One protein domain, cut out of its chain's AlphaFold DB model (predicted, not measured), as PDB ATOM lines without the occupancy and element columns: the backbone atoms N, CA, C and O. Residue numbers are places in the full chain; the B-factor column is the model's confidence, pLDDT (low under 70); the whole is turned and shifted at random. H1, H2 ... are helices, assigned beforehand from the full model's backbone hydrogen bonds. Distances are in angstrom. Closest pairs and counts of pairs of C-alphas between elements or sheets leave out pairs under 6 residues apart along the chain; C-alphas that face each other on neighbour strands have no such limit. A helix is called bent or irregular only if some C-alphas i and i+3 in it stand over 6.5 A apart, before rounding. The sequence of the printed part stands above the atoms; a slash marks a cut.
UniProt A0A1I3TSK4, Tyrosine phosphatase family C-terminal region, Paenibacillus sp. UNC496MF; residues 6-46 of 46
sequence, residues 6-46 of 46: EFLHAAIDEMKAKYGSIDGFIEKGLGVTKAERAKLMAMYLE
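What this domain is: This is residues 6 to 46 of the 46 residues of the protein "Tyrosine phosphatase family C-terminal region" of Paenibacillus sp. UNC496MF (UniProt A0A1I3TSK4). Picture an open arch: two helices, H1 and H3, are the legs, and the short helix H2 lies at the top between them, running across the plane of the arch. The space between the legs is empty, and two stretches stand free: residues 6 to 11, which belong to H1, and residues 41 to 46, of which 41 to 44 belong to H3. You are reading 41 residues with three named helices, in the order H1, H2, H3, and no named strand; the class is all helix. The whole is loose, with a radius of gyration of the C-alphas of 11.7 A, and flat, spanning 30 by 21 by 11 A.

How they stand to each other: Start with H1, residues 6 to 19, and go on to H2, residues 22 to 29. H1 and H2 touch only at the corner by their link, and H1 does so with residues 15 to 19 alone. Look there for their closest C-alphas, those of Tyr 19 and Phe 25, 5.2 A apart. The two helices run the same way at a steep tilt of 62 degrees. Next comes H3, residues 34 to 44, which is close to H2 but not clearly touching it. Their closest C-alphas are those of Glu 27 and Lys 34, 7.3 A apart. H2 and H3 run opposite ways at a steep tilt of 67 degrees. H1 and H3 are apart. Along the backbones of H1, H2 and H3, every O i to N i+4 pair is within hydrogen-bond range.

Where its parts are: Find C-alpha 6 at (441.071, 346.003, 300.777); from there H1 runs 19.2 A to C-alpha 19 at (447.136, 333.779, 314.332). With 14 residues it is the longest helix. After residues 20 and 21, H2 begins at Ile 22 and reaches Gly 29, 9.4 A from first to last C-alpha. Pass residues 30 to 33 and you come to Lys 34, where H3 begins; it runs 14.9 A to C-alpha 44 at (439.366, 350.718, 326.888). None of the three helices is bent.

The domain as a whole: The two C-alphas farthest apart are those of Glu 6 and Ala 35, 32.4 A from each other, while the first and last printed C-alphas, those of Glu 6 and Glu 46, are 30.3 A apart. The printed part has no cut and ends at residue 46, the chain's last residue. The links from H1 to H2, 2 residues, and from H2 to H3, 4 residues, are both tight. In the B-factor column the mean pLDDT of the printed part is 74.1; the model's confidence is low, under 70, at residues 19, 23 and 29 and at residues 44 to 46.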
ATOM      1  N   GLU A   6     440.516 347.273 301.249       74.44
ATOM      2  CA  GLU A   6     441.071 346.003 300.777       74.44
ATOM      3  C   GLU A   6     442.417 345.652 301.425       74.44
ATOM      4  O   GLU A   6     442.627 344.496 301.768       74.44
ATOM      5  N   PHE A   7     443.303 346.625 301.671       78.31
ATOM      6  CA  PHE A   7     444.561 346.371 302.385       78.31
ATOM      7  C   PHE A   7     444.320 346.041 303.854       78.31
ATOM      8  O   PHE A   7     444.985 345.170 304.403       78.31
ATOM      9  N   LEU A   8     443.351 346.712 304.482       77.75
ATOM     10  CA  LEU A   8     442.973 346.419 305.860       77.75
ATOM     11  C   LEU A   8     442.343 345.025 305.958       77.75
ATOM     12  O   LEU A   8     442.680 344.265 306.855       77.75
ATOM     13  N   HIS A   9     441.483 344.664 305.004       78.12
ATOM     14  CA  HIS A   9     440.905 343.327 304.908       78.12
ATOM     15  C   HIS A   9     441.972 342.262 304.680       78.12
ATOM     16  O   HIS A   9     441.988 341.294 305.425       78.12
ATOM     17  N   ALA A  10     442.880 342.451 303.721       83.56
ATOM     18  CA  ALA A  10     443.967 341.509 303.467       83.56
ATOM     19  C   ALA A  10     444.871 341.349 304.696       83.56
ATOM     20  O   ALA A  10     445.199 340.230 305.064       83.56
ATOM     21  N   ALA A  11     445.205 342.443 305.387       79.75
ATOM     22  CA  ALA A  11     445.977 342.388 306.624       79.75
ATOM     23  C   ALA A  11     445.224 341.667 307.755       79.75
ATOM     24  O   ALA A  11     445.827 340.885 308.483       79.75
ATOM     25  N   ILE A  12     443.912 341.888 307.896       77.00
ATOM     26  CA  ILE A  12     443.070 341.185 308.879       77.00
ATOM     27  C   ILE A  12     442.942 339.699 308.527       77.00
ATOM     28  O   ILE A  12     442.948 338.862 309.429       77.00
ATOM     29  N   ASP A  13     442.832 339.361 307.244       81.94
ATOM     30  CA  ASP A  13     442.729 337.984 306.764       81.94
ATOM     31  C   ASP A  13     444.053 337.243 306.960       81.94
ATOM     32  O   ASP A  13     444.076 336.158 307.530       81.94
ATOM     33  N   GLU A  14     445.177 337.880 306.631       80.19
ATOM     34  CA  GLU A  14     446.514 337.338 306.867       80.19
ATOM     35  C   GLU A  14     446.816 337.218 308.370       80.19
ATOM     36  O   GLU A  14     447.411 336.235 308.817       80.19
ATOM     37  N   MET A  15     446.337 338.166 309.182       77.50
ATOM     38  CA  MET A  15     446.393 338.087 310.641       77.50
ATOM     39  C   MET A  15     445.554 336.914 311.160       77.50
ATOM     40  O   MET A  15     446.044 336.138 311.978       77.50
ATOM     41  N   LYS A  16     444.327 336.721 310.665       75.69
ATOM     42  CA  LYS A  16     443.505 335.542 310.982       75.69
ATOM     43  C   LYS A  16     444.146 334.244 310.498       75.69
ATOM     44  O   LYS A  16     444.058 333.252 311.206       75.69
ATOM     45  N   ALA A  17     444.815 334.232 309.352       78.62
ATOM     46  CA  ALA A  17     445.471 333.042 308.818       78.62
ATOM     47  C   ALA A  17     446.709 332.654 309.642       78.62
ATOM     48  O   ALA A  17     446.895 331.482 309.958       78.62
ATOM     49  N   LYS A  18     447.534 333.631 310.044       73.88
ATOM     50  CA  LYS A  18     448.738 333.395 310.862       73.88
ATOM     51  C   LYS A  18     448.432 333.140 312.335       73.88
ATOM     52  O   LYS A  18     449.105 332.325 312.959       73.88
ATOM     53  N   TYR A  19     447.442 333.830 312.898       69.94
ATOM     54  CA  TYR A  19     447.136 333.779 314.332       69.94
ATOM     55  C   TYR A  19     445.837 333.032 314.661       69.94
ATOM     56  O   TYR A  19     445.484 332.891 315.830       69.94
ATOM     57  N   GLY A  20     445.116 332.535 313.656       70.12
ATOM     58  CA  GLY A  20     443.847 331.809 313.780       70.12
ATOM     59  C   GLY A  20     442.648 332.704 314.109       70.12
ATOM     60  O   GLY A  20     441.549 332.502 313.598       70.12
ATOM     61  N   SER A  21     442.821 333.697 314.979       72.25
ATOM     62  CA  SER A  21     441.781 334.638 315.403       72.25
ATOM     63  C   SER A  21     442.388 335.865 316.069       72.25
ATOM     64  O   SER A  21     443.548 335.854 316.475       72.25
ATOM     65  N   ILE A  22     441.577 336.913 316.234       71.00
ATOM     66  CA  ILE A  22     441.964 338.104 317.000       71.00
ATOM     67  C   ILE A  22     442.363 337.708 318.432       71.00
ATOM     68  O   ILE A  22     443.376 338.194 318.916       71.00
ATOM     69  N   ASP A  23     441.660 336.761 319.068       69.62
ATOM     70  CA  ASP A  23     442.076 336.205 320.366       69.62
ATOM     71  C   ASP A  23     443.463 335.546 320.295       69.62
ATOM     72  O   ASP A  23     444.303 335.832 321.133       69.62
ATOM     73  N   GLY A  24     443.759 334.757 319.255       71.50
ATOM     74  CA  GLY A  24     445.082 334.152 319.080       71.50
ATOM     75  C   GLY A  24     446.190 335.177 318.814       71.50
ATOM     76  O   GLY A  24     447.321 334.980 319.247       71.50
ATOM     77  N   PHE A  25     445.880 336.296 318.155       74.31
ATOM     78  CA  PHE A  25     446.813 337.411 317.982       74.31
ATOM     79  C   PHE A  25     447.047 338.166 319.290       74.31
ATOM     80  O   PHE A  25     448.175 338.533 319.595       74.31
ATOM     81  N   ILE A  26     446.007 338.358 320.094       73.69
ATOM     82  CA  ILE A  26     446.124 338.987 321.407       73.69
ATOM     83  C   ILE A  26     446.913 338.064 322.355       73.69
ATOM     84  O   ILE A  26     447.893 338.502 322.952       73.69
ATOM     85  N   GLU A  27     446.591 336.770 322.399       75.56
ATOM     86  CA  GLU A  27     447.242 335.785 323.274       75.56
ATOM     87  C   GLU A  27     448.671 335.434 322.843       75.56
ATOM     88  O   GLU A  27     449.568 335.418 323.682       75.56
ATOM     89  N   LYS A  28     448.923 335.168 321.554       70.31
ATOM     90  CA  LYS A  28     450.261 334.779 321.059       70.31
ATOM     91  C   LYS A  28     451.087 335.928 320.497       70.31
ATOM     92  O   LYS A  28     452.308 335.858 320.544       70.31
ATOM     93  N   GLY A  29     450.447 336.928 319.896       69.00
ATOM     94  CA  GLY A  29     451.126 338.058 319.255       69.00
ATOM     95  C   GLY A  29     451.449 339.176 320.239       69.00
ATOM     96  O   GLY A  29     452.575 339.662 320.250       69.00
ATOM     97  N   LEU A  30     450.492 339.545 321.095       73.31
ATOM     98  CA  LEU A  30     450.713 340.507 322.178       73.31
ATOM     99  C   LEU A  30     451.142 339.855 323.502       73.31
ATOM    100  O   LEU A  30     451.577 340.570 324.400       73.31
ATOM    101  N   GLY A  31     451.026 338.529 323.650       74.75
ATOM    102  CA  GLY A  31     451.291 337.850 324.928       74.75
ATOM    103  C   GLY A  31     450.220 338.118 325.993       74.75
ATOM    104  O   GLY A  31     450.415 337.829 327.173       74.75
ATOM    105  N   VAL A  32     449.085 338.686 325.586       74.19
ATOM    106  CA  VAL A  32     447.997 339.118 326.460       74.19
ATOM    107  C   VAL A  32     447.092 337.923 326.720       74.19
ATOM    108  O   VAL A  32     446.312 337.502 325.871       74.19
ATOM    109  N   THR A  33     447.183 337.365 327.920       73.50
ATOM    110  CA  THR A  33     446.280 336.294 328.363       73.50
ATOM    111  C   THR A  33     444.844 336.801 328.505       73.50
ATOM    112  O   THR A  33     444.610 337.992 328.702       73.50
ATOM    113  N   LYS A  34     443.850 335.901 328.478       73.12
ATOM    114  CA  LYS A  34     442.425 336.254 328.674       73.12
ATOM    115  C   LYS A  34     442.155 337.158 329.885       73.12
ATOM    116  O   LYS A  34     441.256 337.990 329.828       73.12
ATOM    117  N   ALA A  35     442.939 337.022 330.956       75.00
ATOM    118  CA  ALA A  35     442.851 337.874 332.141       75.00
ATOM    119  C   ALA A  35     443.309 339.321 331.872       75.00
ATOM    120  O   ALA A  35     442.634 340.269 332.271       75.00
ATOM    121  N   GLU A  36     444.419 339.499 331.153       75.44
ATOM    122  CA  GLU A  36     444.873 340.812 330.684       75.44
ATOM    123  C   GLU A  36     443.922 341.392 329.638       75.44
ATOM    124  O   GLU A  36     443.611 342.575 329.691       75.44
ATOM    125  N   ARG A  37     443.368 340.562 328.744       73.50
ATOM    126  CA  ARG A  37     442.353 340.998 327.778       73.50
ATOM    127  C   ARG A  37     441.102 341.529 328.475       73.50
ATOM    128  O   ARG A  37     440.568 342.544 328.043       73.50
ATOM    129  N   ALA A  38     440.645 340.879 329.544       79.00
ATOM    130  CA  ALA A  38     439.504 341.350 330.326       79.00
ATOM    131  C   ALA A  38     439.801 342.694 331.015       79.00
ATOM    132  O   ALA A  38     438.957 343.587 330.988       79.00
ATOM    133  N   LYS A  39     441.013 342.869 331.563       78.81
ATOM    134  CA  LYS A  39     441.472 344.153 332.120       78.81
ATOM    135  C   LYS A  39     441.571 345.250 331.063       78.81
ATOM    136  O   LYS A  39     441.101 346.356 331.297       78.81
ATOM    137  N   LEU A  40     442.158 344.945 329.909       74.62
ATOM    138  CA  LEU A  40     442.293 345.876 328.793       74.62
ATOM    139  C   LEU A  40     440.929 346.247 328.215       74.62
ATOM    140  O   LEU A  40     440.700 347.422 327.971       74.62
ATOM    141  N   MET A  41     440.009 345.286 328.047       72.56
ATOM    142  CA  MET A  41     438.631 345.575 327.636       72.56
ATOM    143  C   MET A  41     437.947 346.495 328.637       72.56
ATOM    144  O   MET A  41     437.364 347.477 328.210       72.56
ATOM    145  N   ALA A  42     438.051 346.221 329.939       78.94
ATOM    146  CA  ALA A  42     437.472 347.089 330.960       78.94
ATOM    147  C   ALA A  42     438.042 348.519 330.897       78.94
ATOM    148  O   ALA A  42     437.280 349.467 330.986       78.94
ATOM    149  N   MET A  43     439.350 348.665 330.669       74.12
ATOM    150  CA  MET A  43     440.035 349.964 330.643       74.12
ATOM    151  C   MET A  43     439.834 350.757 329.335       74.12
ATOM    152  O   MET A  43     439.906 351.978 329.353       74.12
ATOM    153  N   TYR A  44     439.613 350.084 328.199       67.94
ATOM    154  CA  TYR A  44     439.366 350.718 326.888       67.94
ATOM    155  C   TYR A  44     437.876 350.943 326.574       67.94
ATOM    156  O   TYR A  44     437.570 351.599 325.580       67.94
ATOM    157  N   LEU A  45     436.961 350.349 327.350       66.81
ATOM    158  CA  LEU A  45     435.508 350.533 327.220       66.81
ATOM    159  C   LEU A  45     434.954 351.655 328.120       66.81
ATOM    160  O   LEU A  45     433.737 351.843 328.127       66.81
ATOM    161  N   GLU A  46     435.812 352.376 328.853       46.59
ATOM    162  CA  GLU A  46     435.462 353.614 329.575       46.59
ATOM    163  C   GLU A  46     435.560 354.863 328.685       46.59
ATOM    164  O   GLU A  46     436.543 354.987 327.917       46.59
TER     165      GLU A  46